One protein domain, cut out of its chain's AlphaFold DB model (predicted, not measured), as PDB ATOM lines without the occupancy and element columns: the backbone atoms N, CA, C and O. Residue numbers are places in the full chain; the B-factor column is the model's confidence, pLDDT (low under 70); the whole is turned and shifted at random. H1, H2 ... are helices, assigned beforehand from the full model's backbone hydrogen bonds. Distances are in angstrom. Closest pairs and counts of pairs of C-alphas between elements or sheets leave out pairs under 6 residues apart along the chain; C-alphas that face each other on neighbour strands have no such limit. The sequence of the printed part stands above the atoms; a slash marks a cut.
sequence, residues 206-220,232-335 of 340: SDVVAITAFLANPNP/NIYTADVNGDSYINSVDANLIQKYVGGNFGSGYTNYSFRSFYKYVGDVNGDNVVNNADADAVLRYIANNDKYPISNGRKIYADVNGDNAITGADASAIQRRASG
ATOM      1  N   SER A 206      44.116  40.880   3.595       73.94
ATOM      2  CA  SER A 206      44.236  41.652   4.835       73.94
ATOM      3  C   SER A 206      42.939  41.646   5.644       73.94
ATOM      4  O   SER A 206      42.995  41.804   6.863       73.94
ATOM      5  N   ASP A 207      41.781  41.430   5.017       76.81
ATOM      6  CA  ASP A 207      40.500  41.266   5.714       76.81
ATOM      7  C   ASP A 207      40.386  39.889   6.359       76.81
ATOM      8  O   ASP A 207      39.991  39.761   7.519       76.81
ATOM      9  N   VAL A 208      40.856  38.856   5.655       80.81
ATOM     10  CA  VAL A 208      40.994  37.501   6.207       80.81
ATOM     11  C   VAL A 208      41.955  37.512   7.395       80.81
ATOM     12  O   VAL A 208      41.682  36.900   8.429       80.81
ATOM     13  N   VAL A 209      43.071  38.241   7.281       81.62
ATOM     14  CA  VAL A 209      44.029  38.436   8.379       81.62
ATOM     15  C   VAL A 209      43.388  39.191   9.545       81.62
ATOM     16  O   VAL A 209      43.613  38.821  10.693       81.62
ATOM     17  N   ALA A 210      42.555  40.202   9.285       78.88
ATOM     18  CA  ALA A 210      41.861  40.935  10.341       78.88
ATOM     19  C   ALA A 210      40.884  40.043  11.124       78.88
ATOM     20  O   ALA A 210      40.900  40.064  12.357       78.88
ATOM     21  N   ILE A 211      40.095  39.209  10.437       80.12
ATOM     22  CA  ILE A 211      39.189  38.253  11.094       80.12
ATOM     23  C   ILE A 211      39.985  37.178  11.840       80.12
ATOM     24  O   ILE A 211      39.721  36.914  13.008       80.12
ATOM     25  N   THR A 212      40.995  36.570  11.218       80.75
ATOM     26  CA  THR A 212      41.793  35.520  11.881       80.75
ATOM     27  C   THR A 212      42.578  36.045  13.084       80.75
ATOM     28  O   THR A 212      42.665  35.351  14.097       80.75
ATOM     29  N   ALA A 213      43.085  37.280  13.029       75.81
ATOM     30  CA  ALA A 213      43.699  37.945  14.176       75.81
ATOM     31  C   ALA A 213      42.687  38.190  15.305       75.81
ATOM     32  O   ALA A 213      43.012  37.942  16.464       75.81
ATOM     33  N   PHE A 214      41.460  38.606  14.971       75.88
ATOM     34  CA  PHE A 214      40.370  38.742  15.939       75.88
ATOM     35  C   PHE A 214      40.026  37.406  16.617       75.88
ATOM     36  O   PHE A 214      39.855  37.358  17.830       75.88
ATOM     37  N   LEU A 215      39.999  36.303  15.867       75.62
ATOM     38  CA  LEU A 215      39.718  34.976  16.428       75.62
ATOM     39  C   LEU A 215      40.856  34.438  17.301       75.62
ATOM     40  O   LEU A 215      40.595  33.724  18.267       75.62
ATOM     41  N   ALA A 216      42.110  34.764  16.974       70.81
ATOM     42  CA  ALA A 216      43.283  34.321  17.727       70.81
ATOM     43  C   ALA A 216      43.534  35.147  18.999       70.81
ATOM     44  O   ALA A 216      44.031  34.619  19.992       70.81
ATOM     45  N   ASN A 217      43.217  36.442  18.972       64.62
ATOM     46  CA  ASN A 217      43.261  37.317  20.135       64.62
ATOM     47  C   ASN A 217      42.104  38.327  20.055       64.62
ATOM     48  O   ASN A 217      42.259  39.382  19.431       64.62
ATOM     49  N   PRO A 218      40.973  38.045  20.723       56.00
ATOM     50  CA  PRO A 218      39.783  38.889  20.640       56.00
ATOM     51  C   PRO A 218      39.964  40.265  21.281       56.00
ATOM     52  O   PRO A 218      39.154  41.151  21.038       56.00
ATOM     53  N   ASN A 219      41.033  40.471  22.062       52.34
ATOM     54  CA  ASN A 219      41.382  41.763  22.642       52.34
ATOM     55  C   ASN A 219      42.789  42.224  22.200       52.34
ATOM     56  O   ASN A 219      43.742  42.211  22.992       52.34
ATOM     57  N   PRO A 220      42.948  42.702  20.950       41.94
ATOM     58  CA  PRO A 220      44.213  43.262  20.475       41.94
ATOM     59  C   PRO A 220      44.572  44.602  21.154       41.94
ATOM     60  O   PRO A 220      45.670  45.117  20.956       41.94
ATOM     61  N   ASN A 232      35.456  45.914  11.368       69.00
ATOM     62  CA  ASN A 232      34.098  46.345  11.100       69.00
ATOM     63  C   ASN A 232      33.191  45.117  11.126       69.00
ATOM     64  O   ASN A 232      33.237  44.269  10.245       69.00
ATOM     65  N   ILE A 233      32.357  45.032  12.163       64.62
ATOM     66  CA  ILE A 233      31.493  43.873  12.388       64.62
ATOM     67  C   ILE A 233      30.498  43.623  11.265       64.62
ATOM     68  O   ILE A 233      30.147  42.478  11.009       64.62
ATOM     69  N   TYR A 234      30.043  44.688  10.611       65.50
ATOM     70  CA  TYR A 234      28.990  44.610   9.610       65.50
ATOM     71  C   TYR A 234      29.537  44.151   8.265       65.50
ATOM     72  O   TYR A 234      28.841  43.476   7.515       65.50
ATOM     73  N   THR A 235      30.784  44.508   7.955       65.88
ATOM     74  CA  THR A 235      31.464  44.053   6.741       65.88
ATOM     75  C   THR A 235      32.189  42.729   6.956       65.88
ATOM     76  O   THR A 235      32.350  41.991   5.989       65.88
ATOM     77  N   ALA A 236      32.601  42.411   8.186       73.00
ATOM     78  CA  ALA A 236      33.248  41.148   8.526       73.00
ATOM     79  C   ALA A 236      32.267  39.968   8.590       73.00
ATOM     80  O   ALA A 236      32.661  38.877   8.212       73.00
ATOM     81  N   ASP A 237      31.019  40.164   9.030       69.12
ATOM     82  CA  ASP A 237      29.957  39.145   8.949       69.12
ATOM     83  C   ASP A 237      29.411  39.068   7.511       69.12
ATOM     84  O   ASP A 237      28.462  39.758   7.125       69.12
ATOM     85  N   VAL A 238      30.054  38.256   6.675       71.06
ATOM     86  CA  VAL A 238      29.754  38.189   5.234       71.06
ATOM     87  C   VAL A 238      28.679  37.170   4.882       71.06
ATOM     88  O   VAL A 238      28.195  37.164   3.747       71.06
ATOM     89  N   ASN A 239      28.300  36.310   5.822       60.47
ATOM     90  CA  ASN A 239      27.237  35.324   5.643       60.47
ATOM     91  C   ASN A 239      25.905  35.770   6.301       60.47
ATOM     92  O   ASN A 239      24.842  35.215   5.993       60.47
ATOM     93  N   GLY A 240      25.930  36.811   7.141       59.53
ATOM     94  CA  GLY A 240      24.758  37.397   7.793       59.53
ATOM     95  C   GLY A 240      24.192  36.533   8.919       59.53
ATOM     96  O   GLY A 240      22.973  36.555   9.161       59.53
ATOM     97  N   ASP A 241      25.041  35.720   9.547       55.47
ATOM     98  CA  ASP A 241      24.724  34.864  10.689       55.47
ATOM     99  C   ASP A 241      24.894  35.579  12.030       55.47
ATOM    100  O   ASP A 241      24.474  35.045  13.056       55.47
ATOM    101  N   SER A 242      25.371  36.828  11.993       58.53
ATOM    102  CA  SER A 242      25.731  37.669  13.136       58.53
ATOM    103  C   SER A 242      27.018  37.248  13.846       58.53
ATOM    104  O   SER A 242      27.462  37.967  14.727       58.53
ATOM    105  N   TYR A 243      27.671  36.154  13.469       68.00
ATOM    106  CA  TYR A 243      28.886  35.647  14.093       68.00
ATOM    107  C   TYR A 243      30.102  35.836  13.208       68.00
ATOM    108  O   TYR A 243      30.327  35.076  12.283       68.00
ATOM    109  N   ILE A 244      31.016  36.704  13.621       74.94
ATOM    110  CA  ILE A 244      32.308  36.823  12.948       74.94
ATOM    111  C   ILE A 244      33.191  35.637  13.324       74.94
ATOM    112  O   ILE A 244      33.638  35.516  14.468       74.94
ATOM    113  N   ASN A 245      33.435  34.742  12.381       72.62
ATOM    114  CA  ASN A 245      34.178  33.519  12.629       72.62
ATOM    115  C   ASN A 245      35.013  33.083  11.412       72.62
ATOM    116  O   ASN A 245      35.220  33.828  10.454       72.62
ATOM    117  N   SER A 246      35.599  31.886  11.477       80.06
ATOM    118  CA  SER A 246      36.454  31.376  10.401       80.06
ATOM    119  C   SER A 246      35.700  31.170   9.088       80.06
ATOM    120  O   SER A 246      36.326  31.189   8.033       80.06
ATOM    121  N   VAL A 247      34.379  30.983   9.137       74.31
ATOM    122  CA  VAL A 247      33.523  30.898   7.951       74.31
ATOM    123  C   VAL A 247      33.564  32.211   7.182       74.31
ATOM    124  O   VAL A 247      33.799  32.187   5.977       74.31
ATOM    125  N   ASP A 248      33.480  33.356   7.858       75.12
ATOM    126  CA  ASP A 248      33.584  34.660   7.200       75.12
ATOM    127  C   ASP A 248      34.959  34.899   6.589       75.12
ATOM    128  O   ASP A 248      35.080  35.302   5.430       75.12
ATOM    129  N   ALA A 249      36.009  34.564   7.343       79.94
ATOM    130  CA  ALA A 249      37.382  34.610   6.856       79.94
ATOM    131  C   ALA A 249      37.558  33.740   5.598       79.94
ATOM    132  O   ALA A 249      38.167  34.179   4.624       79.94
ATOM    133  N   ASN A 250      36.983  32.533   5.585       76.44
ATOM    134  CA  ASN A 250      37.030  31.619   4.444       76.44
ATOM    135  C   ASN A 250      36.226  32.141   3.249       76.44
ATOM    136  O   ASN A 250      36.667  31.997   2.111       76.44
ATOM    137  N   LEU A 251      35.062  32.752   3.473       74.25
ATOM    138  CA  LEU A 251      34.238  33.335   2.412       74.25
ATOM    139  C   LEU A 251      34.952  34.518   1.741       74.25
ATOM    140  O   LEU A 251      34.980  34.602   0.510       74.25
ATOM    141  N   ILE A 252      35.616  35.370   2.525       75.88
ATOM    142  CA  ILE A 252      36.471  36.442   2.002       75.88
ATOM    143  C   ILE A 252      37.697  35.867   1.290       75.88
ATOM    144  O   ILE A 252      37.993  36.264   0.165       75.88
ATOM    145  N   GLN A 253      38.374  34.877   1.872       76.56
ATOM    146  CA  GLN A 253      39.527  34.233   1.243       76.56
ATOM    147  C   GLN A 253      39.166  33.600  -0.102       76.56
ATOM    148  O   GLN A 253      39.919  33.746  -1.068       76.56
ATOM    149  N   LYS A 254      38.011  32.928  -0.185       69.50
ATOM    150  CA  LYS A 254      37.474  32.386  -1.436       69.50
ATOM    151  C   LYS A 254      37.339  33.496  -2.465       69.50
ATOM    152  O   LYS A 254      37.866  33.312  -3.556       69.50
ATOM    153  N   TYR A 255      36.727  34.631  -2.097       66.88
ATOM    154  CA  TYR A 255      36.553  35.816  -2.950       66.88
ATOM    155  C   TYR A 255      37.875  36.414  -3.465       66.88
ATOM    156  O   TYR A 255      38.012  36.709  -4.653       66.88
ATOM    157  N   VAL A 256      38.869  36.564  -2.593       65.81
ATOM    158  CA  VAL A 256      40.133  37.246  -2.915       65.81
ATOM    159  C   VAL A 256      41.120  36.332  -3.651       65.81
ATOM    160  O   VAL A 256      41.854  36.778  -4.530       65.81
ATOM    161  N   GLY A 257      41.141  35.037  -3.320       57.59
ATOM    162  CA  GLY A 257      42.131  34.067  -3.798       57.59
ATOM    163  C   GLY A 257      42.001  33.641  -5.263       57.59
ATOM    164  O   GLY A 257      42.805  32.839  -5.728       57.59
ATOM    165  N   GLY A 258      41.011  34.137  -6.011       51.38
ATOM    166  CA  GLY A 258      40.930  33.895  -7.453       51.38
ATOM    167  C   GLY A 258      40.706  32.432  -7.866       51.38
ATOM    168  O   GLY A 258      40.943  32.094  -9.022       51.38
ATOM    169  N   ASN A 259      40.168  31.573  -6.992       45.56
ATOM    170  CA  ASN A 259      39.654  30.243  -7.373       45.56
ATOM    171  C   ASN A 259      38.265  30.321  -8.039       45.56
ATOM    172  O   ASN A 259      37.444  29.410  -7.953       45.56
ATOM    173  N   PHE A 260      38.002  31.419  -8.739       48.75
ATOM    174  CA  PHE A 260      36.852  31.573  -9.604       48.75
ATOM    175  C   PHE A 260      37.369  31.506 -11.029       48.75
ATOM    176  O   PHE A 260      38.000  32.452 -11.500       48.75
ATOM    177  N   GLY A 261      37.162  30.373 -11.703       35.59
ATOM    178  CA  GLY A 261      37.631  30.189 -13.075       35.59
ATOM    179  C   GLY A 261      37.327  31.420 -13.932       35.59
ATOM    180  O   GLY A 261      36.189  31.866 -13.952       35.59
ATOM    181  N   SER A 262      38.355  31.985 -14.574       34.38
ATOM    182  CA  SER A 262      38.330  33.130 -15.502       34.38
ATOM    183  C   SER A 262      36.921  33.544 -15.980       34.38
ATOM    184  O   SER A 262      36.447  33.064 -17.008       34.38
ATOM    185  N   GLY A 263      36.243  34.424 -15.229       35.50
ATOM    186  CA  GLY A 263      34.867  34.853 -15.533       35.50
ATOM    187  C   GLY A 263      34.130  35.630 -14.433       35.50
ATOM    188  O   GLY A 263      33.096  36.230 -14.708       35.50
ATOM    189  N   TYR A 264      34.650  35.666 -13.201       41.06
ATOM    190  CA  TYR A 264      33.920  36.179 -12.028       41.06
ATOM    191  C   TYR A 264      34.384  37.555 -11.521       41.06
ATOM    192  O   TYR A 264      33.990  37.980 -10.440       41.06
ATOM    193  N   THR A 265      35.173  38.293 -12.301       37.50
ATOM    194  CA  THR A 265      35.801  39.569 -11.901       37.50
ATOM    195  C   THR A 265      34.839  40.763 -11.759       37.50
ATOM    196  O   THR A 265      35.301  41.893 -11.668       37.50
ATOM    197  N   ASN A 266      33.515  40.556 -11.749       39.50
ATOM    198  CA  ASN A 266      32.530  41.646 -11.849       39.50
ATOM    199  C   ASN A 266      31.393  41.634 -10.809       39.50
ATOM    200  O   ASN A 266      30.468  42.439 -10.914       39.50
ATOM    201  N   TYR A 267      31.431  40.761  -9.798       44.81
ATOM    202  CA  TYR A 267      30.429  40.785  -8.727       44.81
ATOM    203  C   TYR A 267      30.916  41.606  -7.535       44.81
ATOM    204  O   TYR A 267      31.945  41.300  -6.937       44.81
ATOM    205  N   SER A 268      30.141  42.625  -7.155       49.03
ATOM    206  CA  SER A 268      30.333  43.301  -5.870       49.03
ATOM    207  C   SER A 268      30.028  42.328  -4.727       49.03
ATOM    208  O   SER A 268      29.071  41.555  -4.811       49.03
ATOM    209  N   PHE A 269      30.782  42.392  -3.633       49.34
ATOM    210  CA  PHE A 269      30.541  41.586  -2.429       49.34
ATOM    211  C   PHE A 269      29.117  41.766  -1.858       49.34
ATOM    212  O   PHE A 269      28.505  40.839  -1.332       49.34
ATOM    213  N   ARG A 270      28.522  42.948  -2.076       45.28
ATOM    214  CA  ARG A 270      27.118  43.256  -1.758       45.28
ATOM    215  C   ARG A 270      26.117  42.393  -2.537       45.28
ATOM    216  O   ARG A 270      25.013  42.149  -2.059       45.28
ATOM    217  N   SER A 271      26.489  41.942  -3.735       47.84
ATOM    218  CA  SER A 271      25.721  40.966  -4.511       47.84
ATOM    219  C   SER A 271      25.899  39.560  -3.943       47.84
ATOM    220  O   SER A 271      24.904  38.870  -3.800       47.84
ATOM    221  N   PHE A 272      27.114  39.162  -3.549       52.06
ATOM    222  CA  PHE A 272      27.379  37.847  -2.946       52.06
ATOM    223  C   PHE A 272      26.535  37.613  -1.678       52.06
ATOM    224  O   PHE A 272      25.803  36.631  -1.612       52.06
ATOM    225  N   TYR A 273      26.529  38.575  -0.745       51.25
ATOM    226  CA  TYR A 273      25.754  38.524   0.509       51.25
ATOM    227  C   TYR A 273      24.245  38.312   0.299       51.25
ATOM    228  O   TYR A 273      23.580  37.634   1.076       51.25
ATOM    229  N   LYS A 274      23.676  38.876  -0.774       57.41
ATOM    230  CA  LYS A 274      22.249  38.708  -1.093       57.41
ATOM    231  C   LYS A 274      21.905  37.269  -1.501       57.41
ATOM    232  O   LYS A 274      20.744  36.881  -1.394       57.41
ATOM    233  N   TYR A 275      22.888  36.520  -1.995       65.44
ATOM    234  CA  TYR A 275      22.683  35.247  -2.678       65.44
ATOM    235  C   TYR A 275      23.287  34.043  -1.952       65.44
ATOM    236  O   TYR A 275      23.103  32.932  -2.435       65.44
ATOM    237  N   VAL A 276      23.953  34.206  -0.802       71.06
ATOM    238  CA  VAL A 276      24.363  33.061   0.036       71.06
ATOM    239  C   VAL A 276      23.118  32.264   0.435       71.06
ATOM    240  O   VAL A 276      22.175  32.815   1.000       71.06
ATOM    241  N   GLY A 277      23.098  30.973   0.100       73.75
ATOM    242  CA  GLY A 277      21.937  30.100   0.250       73.75
ATOM    243  C   GLY A 277      20.957  30.088  -0.926       73.75
ATOM    244  O   GLY A 277      20.082  29.236  -0.920       73.75
ATOM    245  N   ASP A 278      21.083  30.967  -1.927       81.81
ATOM    246  CA  ASP A 278      20.282  30.944  -3.166       81.81
ATOM    247  C   ASP A 278      20.992  30.059  -4.201       81.81
ATOM    248  O   ASP A 278      21.805  30.501  -5.028       81.81
ATOM    249  N   VAL A 279      20.724  28.764  -4.093       84.50
ATOM    250  CA  VAL A 279      21.385  27.701  -4.853       84.50
ATOM    251  C   VAL A 279      20.707  27.500  -6.201       84.50
ATOM    252  O   VAL A 279      21.384  27.217  -7.197       84.50
ATOM    253  N   ASN A 280      19.385  27.667  -6.251       81.00
ATOM    254  CA  ASN A 280      18.592  27.451  -7.458       81.00
ATOM    255  C   ASN A 280      18.583  28.682  -8.396       81.00
ATOM    256  O   ASN A 280      18.319  28.554  -9.592       81.00
ATOM    257  N   GLY A 281      18.945  29.853  -7.873       76.19
ATOM    258  CA  GLY A 281      19.101  31.097  -8.598       76.19
ATOM    259  C   GLY A 281      17.854  31.934  -8.826       76.19
ATOM    260  O   GLY A 281      17.874  32.802  -9.706       76.19
ATOM    261  N   ASP A 282      16.810  31.719  -8.033       74.38
ATOM    262  CA  ASP A 282      15.558  32.473  -8.067       74.38
ATOM    263  C   ASP A 282      15.617  33.807  -7.293       74.38
ATOM    264  O   ASP A 282      14.689  34.615  -7.390       74.38
ATOM    265  N   ASN A 283      16.752  34.118  -6.650       72.69
ATOM    266  CA  ASN A 283      16.978  35.294  -5.798       72.69
ATOM    267  C   ASN A 283      16.218  35.267  -4.459       72.69
ATOM    268  O   ASN A 283      16.086  36.321  -3.825       72.69
ATOM    269  N   VAL A 284      15.718  34.108  -4.026       75.31
ATOM    270  CA  VAL A 284      14.940  33.927  -2.798       75.31
ATOM    271  C   VAL A 284      15.460  32.718  -2.025       75.31
ATOM    272  O   VAL A 284      15.078  31.595  -2.307       75.31
ATOM    273  N   VAL A 285      16.221  32.952  -0.953       79.06
ATOM    274  CA  VAL A 285      16.711  31.869  -0.080       79.06
ATOM    275  C   VAL A 285      15.547  31.204   0.659       79.06
ATOM    276  O   VAL A 285      14.956  31.802   1.565       79.06
ATOM    277  N   ASN A 286      15.200  29.976   0.276       81.25
ATOM    278  CA  ASN A 286      14.096  29.223   0.863       81.25
ATOM    279  C   ASN A 286      14.336  27.694   0.847       81.25
ATOM    280  O   ASN A 286      15.405  27.207   0.490       81.25
ATOM    281  N   ASN A 287      13.338  26.898   1.251       87.62
ATOM    282  CA  ASN A 287      13.468  25.433   1.293       87.62
ATOM    283  C   ASN A 287      13.757  24.799  -0.083       87.62
ATOM    284  O   ASN A 287      14.318  23.707  -0.135       87.62
ATOM    285  N   ALA A 288      13.418  25.468  -1.189       84.31
ATOM    286  CA  ALA A 288      13.753  25.024  -2.538       84.31
ATOM    287  C   ALA A 288      15.269  25.014  -2.795       84.31
ATOM    288  O   ALA A 288      15.747  24.183  -3.567       84.31
ATOM    289  N   ASP A 289      16.029  25.894  -2.145       87.00
ATOM    290  CA  ASP A 289      17.488  25.910  -2.247       87.00
ATOM    291  C   ASP A 289      18.125  24.766  -1.469       87.00
ATOM    292  O   ASP A 289      19.024  24.093  -1.970       87.00
ATOM    293  N   ALA A 290      17.603  24.474  -0.279       88.44
ATOM    294  CA  ALA A 290      18.019  23.301   0.475       88.44
ATOM    295  C   ALA A 290      17.724  22.005  -0.294       88.44
ATOM    296  O   ALA A 290      18.569  21.115  -0.368       88.44
ATOM    297  N   ASP A 291      16.557  21.922  -0.936       90.81
ATOM    298  CA  ASP A 291      16.213  20.815  -1.828       90.81
ATOM    299  C   ASP A 291      17.168  20.722  -3.026       90.81
ATOM    300  O   ASP A 291      17.514  19.617  -3.449       90.81
ATOM    301  N   ALA A 292      17.619  21.854  -3.577       88.31
ATOM    302  CA  ALA A 292      18.605  21.873  -4.656       88.31
ATOM    303  C   ALA A 292      19.958  21.304  -4.196       88.31
ATOM    304  O   ALA A 292      20.543  20.481  -4.906       88.31
ATOM    305  N   VAL A 293      20.408  21.656  -2.987       90.44
ATOM    306  CA  VAL A 293      21.607  21.074  -2.362       90.44
ATOM    307  C   VAL A 293      21.447  19.566  -2.159       90.44
ATOM    308  O   VAL A 293      22.304  18.789  -2.581       90.44
ATOM    309  N   LEU A 294      20.323  19.116  -1.594       91.00
ATOM    310  CA  LEU A 294      20.067  17.689  -1.364       91.00
ATOM    311  C   LEU A 294      20.021  16.888  -2.672       91.00
ATOM    312  O   LEU A 294      20.558  15.782  -2.744       91.00
ATOM    313  N   ARG A 295      19.419  17.446  -3.729       89.38
ATOM    314  CA  ARG A 295      19.377  16.823  -5.062       89.38
ATOM    315  C   ARG A 295      20.760  16.717  -5.691       89.38
ATOM    316  O   ARG A 295      21.067  15.676  -6.269       89.38
ATOM    317  N   TYR A 296      21.582  17.753  -5.552       90.75
ATOM    318  CA  TYR A 296      22.970  17.750  -6.008       90.75
ATOM    319  C   TYR A 296      23.799  16.668  -5.311       90.75
ATOM    320  O   TYR A 296      24.501  15.909  -5.976       90.75
ATOM    321  N   ILE A 297      23.665  16.539  -3.988       90.38
ATOM    322  CA  ILE A 297      24.360  15.509  -3.201       90.38
ATOM    323  C   ILE A 297      23.894  14.108  -3.602       90.38
ATOM    324  O   ILE A 297      24.703  13.188  -3.702       90.38
ATOM    325  N   ALA A 298      22.592  13.938  -3.850       90.12
ATOM    326  CA  ALA A 298      22.022  12.653  -4.235       90.12
ATOM    327  C   ALA A 298      22.429  12.217  -5.652       90.12
ATOM    328  O   ALA A 298      22.630  11.026  -5.892       90.12
ATOM    329  N   ASN A 299      22.504  13.151  -6.606       88.75
ATOM    330  CA  ASN A 299      22.930  12.875  -7.976       88.75
ATOM    331  C   ASN A 299      23.357  14.162  -8.704       88.75
ATOM    332  O   ASN A 299      22.540  14.830  -9.344       88.75
ATOM    333  N   ASN A 300      24.650  14.472  -8.640       85.69
ATOM    334  CA  ASN A 300      25.227  15.665  -9.260       85.69
ATOM    335  C   ASN A 300      25.110  15.653 -10.797       85.69
ATOM    336  O   ASN A 300      24.830  16.686 -11.395       85.69
ATOM    337  N   ASP A 301      25.227  14.490 -11.446       88.06
ATOM    338  CA  ASP A 301      25.127  14.397 -12.912       88.06
ATOM    339  C   ASP A 301      23.732  14.788 -13.423       88.06
ATOM    340  O   ASP A 301      23.585  15.383 -14.491       88.06
ATOM    341  N   LYS A 302      22.689  14.467 -12.646       87.00
ATOM    342  CA  LYS A 302      21.295  14.789 -12.969       87.00
ATOM    343  C   LYS A 302      20.873  16.176 -12.487       87.00
ATOM    344  O   LYS A 302      20.031  16.804 -13.127       87.00
ATOM    345  N   TYR A 303      21.417  16.636 -11.363       85.50
ATOM    346  CA  TYR A 303      21.069  17.910 -10.734       85.50
ATOM    347  C   TYR A 303      22.322  18.751 -10.458       85.50
ATOM    348  O   TYR A 303      22.647  19.014  -9.296       85.50
ATOM    349  N   PRO A 304      23.043  19.182 -11.505       81.62
ATOM    350  CA  PRO A 304      24.260  19.950 -11.319       81.62
ATOM    351  C   PRO A 304      23.931  21.347 -10.791       81.62
ATOM    352  O   PRO A 304      23.120  22.077 -11.363       81.62
ATOM    353  N   ILE A 305      24.619  21.756  -9.728       75.81
ATOM    354  CA  ILE A 305      24.652  23.157  -9.311       75.81
ATOM    355  C   ILE A 305      25.644  23.870 -10.227       75.81
ATOM    356  O   ILE A 305      26.791  23.434 -10.383       75.81
ATOM    357  N   SER A 306      25.208  24.971 -10.843       69.94
ATOM    358  CA  SER A 306      26.092  25.765 -11.701       69.94
ATOM    359  C   SER A 306      27.337  26.207 -10.923       69.94
ATOM    360  O   SER A 306      27.266  26.500  -9.731       69.94
ATOM    361  N   ASN A 307      28.497  26.269 -11.581       59.34
ATOM    362  CA  ASN A 307      29.760  26.547 -10.883       59.34
ATOM    363  C   ASN A 307      29.739  27.874 -10.099       59.34
ATOM    364  O   ASN A 307      30.344  27.953  -9.039       59.34
ATOM    365  N   GLY A 308      28.988  28.879 -10.567       56.31
ATOM    366  CA  GLY A 308      28.793  30.140  -9.840       56.31
ATOM    367  C   GLY A 308      27.836  30.069  -8.646       56.31
ATOM    368  O   GLY A 308      27.817  30.995  -7.848       56.31
ATOM    369  N   ARG A 309      27.052  28.995  -8.509       69.81
ATOM    370  CA  ARG A 309      26.106  28.771  -7.403       69.81
ATOM    371  C   ARG A 309      26.644  27.812  -6.340       69.81
ATOM    372  O   ARG A 309      26.133  27.807  -5.229       69.81
ATOM    373  N   LYS A 310      27.710  27.059  -6.631       71.69
ATOM    374  CA  LYS A 310      28.375  26.175  -5.653       71.69
ATOM    375  C   LYS A 310      28.867  26.928  -4.416       71.69
ATOM    376  O   LYS A 310      28.771  26.413  -3.315       71.69
ATOM    377  N   ILE A 311      29.315  28.167  -4.600       62.16
ATOM    378  CA  ILE A 311      29.753  29.054  -3.512       62.16
ATOM    379  C   ILE A 311      28.601  29.520  -2.617       62.16
ATOM    380  O   ILE A 311      28.813  29.786  -1.445       62.16
ATOM    381  N   TYR A 312      27.389  29.618  -3.164       72.44
ATOM    382  CA  TYR A 312      26.193  29.935  -2.389       72.44
ATOM    383  C   TYR A 312      25.590  28.691  -1.741       72.44
ATOM    384  O   TYR A 312      24.792  28.823  -0.822       72.44
ATOM    385  N   ALA A 313      25.947  27.508  -2.243       76.25
ATOM    386  CA  ALA A 313      25.543  26.222  -1.697       76.25
ATOM    387  C   ALA A 313      26.429  25.763  -0.535       76.25
ATOM    388  O   ALA A 313      25.953  24.988   0.272       76.25
ATOM    389  N   ASP A 314      27.679  26.217  -0.460       76.44
ATOM    390  CA  ASP A 314      28.616  25.981   0.647       76.44
ATOM    391  C   ASP A 314      28.496  27.135   1.657       76.44
ATOM    392  O   ASP A 314      29.289  28.079   1.675       76.44
ATOM    393  N   VAL A 315      27.408  27.107   2.428       74.31
ATOM    394  CA  VAL A 315      27.023  28.187   3.356       74.31
ATOM    395  C   VAL A 315      27.770  28.098   4.684       74.31
ATOM    396  O   VAL A 315      27.817  29.078   5.427       74.31
ATOM    397  N   ASN A 316      28.347  26.931   4.986       66.69
ATOM    398  CA  ASN A 316      29.175  26.706   6.167       66.69
ATOM    399  C   ASN A 316      30.674  26.934   5.920       66.69
ATOM    400  O   ASN A 316      31.468  26.884   6.857       66.69
ATOM    401  N   GLY A 317      31.067  27.208   4.676       67.06
ATOM    402  CA  GLY A 317      32.428  27.558   4.309       67.06
ATOM    403  C   GLY A 317      33.438  26.417   4.448       67.06
ATOM    404  O   GLY A 317      34.639  26.703   4.416       67.06
ATOM    405  N   ASP A 318      33.002  25.160   4.578       66.50
ATOM    406  CA  ASP A 318      33.871  23.996   4.791       66.50
ATOM    407  C   ASP A 318      34.471  23.419   3.489       66.50
ATOM    408  O   ASP A 318      35.337  22.540   3.535       66.50
ATOM    409  N   ASN A 319      34.110  23.995   2.333       67.81
ATOM    410  CA  ASN A 319      34.505  23.572   0.979       67.81
ATOM    411  C   ASN A 319      33.841  22.278   0.489       67.81
ATOM    412  O   ASN A 319      34.243  21.745  -0.552       67.81
ATOM    413  N   ALA A 320      32.825  21.782   1.186       79.12
ATOM    414  CA  ALA A 320      32.064  20.607   0.815       79.12
ATOM    415  C   ALA A 320      30.566  20.930   0.809       79.12
ATOM    416  O   ALA A 320      29.965  21.210   1.829       79.12
ATOM    417  N   ILE A 321      29.923  20.788  -0.352       84.19
ATOM    418  CA  ILE A 321      28.462  20.910  -0.439       84.19
ATOM    419  C   ILE A 321      27.846  19.625   0.119       84.19
ATOM    420  O   ILE A 321      27.878  18.576  -0.533       84.19
ATOM    421  N   THR A 322      27.306  19.702   1.331       87.62
ATOM    422  CA  THR A 322      26.786  18.567   2.095       87.62
ATOM    423  C   THR A 322      25.377  18.818   2.640       87.62
ATOM    424  O   THR A 322      24.757  19.863   2.454       87.62
ATOM    425  N   GLY A 323      24.818  17.811   3.319       86.06
ATOM    426  CA  GLY A 323      23.528  17.951   3.994       86.06
ATOM    427  C   GLY A 323      23.552  18.989   5.123       86.06
ATOM    428  O   GLY A 323      22.487  19.475   5.509       86.06
ATOM    429  N   ALA A 324      24.736  19.347   5.635       80.38
ATOM    430  CA  ALA A 324      24.885  20.422   6.610       80.38
ATOM    431  C   ALA A 324      24.482  21.769   5.996       80.38
ATOM    432  O   ALA A 324      23.692  22.496   6.598       80.38
ATOM    433  N   ASP A 325      24.899  22.039   4.757       82.88
ATOM    434  CA  ASP A 325      24.513  23.253   4.042       82.88
ATOM    435  C   ASP A 325      23.012  23.321   3.782       82.88
ATOM    436  O   ASP A 325      22.368  24.335   4.049       82.88
ATOM    437  N   ALA A 326      22.420  22.207   3.336       87.88
ATOM    438  CA  ALA A 326      20.976  22.122   3.132       87.88
ATOM    439  C   ALA A 326      20.199  22.403   4.431       87.88
ATOM    440  O   ALA A 326      19.201  23.124   4.425       87.88
ATOM    441  N   SER A 327      20.677  21.865   5.555       82.69
ATOM    442  CA  SER A 327      20.064  22.075   6.870       82.69
ATOM    443  C   SER A 327      20.183  23.535   7.317       82.69
ATOM    444  O   SER A 327      19.227  24.112   7.841       82.69
ATOM    445  N   ALA A 328      21.336  24.157   7.076       75.62
ATOM    446  CA  ALA A 328      21.578  25.555   7.395       75.62
ATOM    447  C   ALA A 328      20.663  26.484   6.568       75.62
ATOM    448  O   ALA A 328      20.053  27.403   7.123       75.62
ATOM    449  N   ILE A 329      20.458  26.175   5.281       82.00
ATOM    450  CA  ILE A 329      19.528  26.896   4.395       82.00
ATOM    451  C   ILE A 329      18.073  26.742   4.867       82.00
ATOM    452  O   ILE A 329      17.352  27.736   4.949       82.00
ATOM    453  N   GLN A 330      17.629  25.534   5.244       82.44
ATOM    454  CA  GLN A 330      16.269  25.314   5.779       82.44
ATOM    455  C   GLN A 330      16.001  26.118   7.053       82.44
ATOM    456  O   GLN A 330      14.916  26.679   7.245       82.44
ATOM    457  N   ARG A 331      16.997  26.205   7.937       71.75
ATOM    458  CA  ARG A 331      16.887  27.034   9.139       71.75
ATOM    459  C   ARG A 331      16.763  28.513   8.785       71.75
ATOM    460  O   ARG A 331      15.883  29.184   9.326       71.75
ATOM    461  N   ARG A 332      17.569  29.000   7.836       70.81
ATOM    462  CA  ARG A 332      17.476  30.378   7.334       70.81
ATOM    463  C   ARG A 332      16.112  30.676   6.715       70.81
ATOM    464  O   ARG A 332      15.525  31.715   7.013       70.81
ATOM    465  N   ALA A 333      15.571  29.743   5.934       72.06
ATOM    466  CA  ALA A 333      14.230  29.830   5.358       72.06
ATOM    467  C   ALA A 333      13.124  29.930   6.429       72.06
ATOM    468  O   ALA A 333      12.069  30.511   6.184       72.06
ATOM    469  N   SER A 334      13.385  29.415   7.633       68.25
ATOM    470  CA  SER A 334      12.491  29.495   8.797       68.25
ATOM    471  C   SER A 334      12.671  30.784   9.618       68.25
ATOM    472  O   SER A 334      12.085  30.921  10.689       68.25
ATOM    473  N   GLY A 335      13.481  31.736   9.139       57.16
ATOM    474  CA  GLY A 335      13.755  33.010   9.812       57.16
ATOM    475  C   GLY A 335      14.779  32.921  10.945       57.16
ATOM    476  O   GLY A 335      14.962  33.897  11.673       57.16
TER     477      GLY A 335
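What this domain is: This is residues 206 to 220 and 232 to 335 of the 340 residues of the protein "Dockerin type I repeat-containing protein" of Ruminococcus flavefaciens (UniProt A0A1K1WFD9). What shape does the printed part make? Two pairs of antiparallel helices, H1 with H3 and H5 with H7, form the two ends of the body, and the short helices H4 and H6 with their loops lie between. What is it built of? The printed part has 119 residues with seven named helices, H1 to H7 in chain order, and no named strand: all helix. How large is it? It is compact, with a radius of gyration of the C-alphas of 14.5 A, and spans 49 by 35 by 22 A.

Where its parts are: Where are the first helices? H1, residues 206 to 216, runs 14.9 A from C-alpha 206 at (44.236, 41.652, 4.835). H2 is residues 233 to 236, and H3, residues 246 to 256, runs 15.0 A. Where are the others? H4 is residues 269 to 275, H5, 16.3 A long, residues 287 to 298, and H6 residues 310 to 313. H7, residues 323 to 333, runs 15.1 A to C-alpha 333 at (14.230, 29.830, 5.358).

How they stand to each other: Which helices touch? H1 touches H3 at a shallow tilt of 14 degrees, opposite ways; the closest C-alphas, of Val 208 and Ala 249, are 4.7 A apart. H5 touches H7 at a shallow tilt of 8 degrees, opposite ways, with C-alphas of Ala 290 and Ala 326 closest at 4.1 A. And the short ones? H2 and H3 are close but not clearly touching, closest at C-alphas of Ala 236 and Asp 248, 6.6 A; so are H4 and H6, at Tyr 275 and Tyr 312, 6.4 A. What of the backbones? In H1, H3, H5 and H7 every O i to N i+4 pair is within hydrogen-bond range; in H4 1 of 3 is, beside 3 of 4 O i to N i+3 pairs, and H2 and H6 are too short for an O i to N i+4 pair.

The domain as a whole: Is there a cut? Residues 221 to 231 are not printed; C-alphas 220 and 232 are 14.1 A apart. Which links are long? Those from H3 to H4, H4 to H5 and H5 to H6. Where is confidence low? Mean pLDDT of the printed part is 70.7, and 47 residues are under 70, among them 254 to 275.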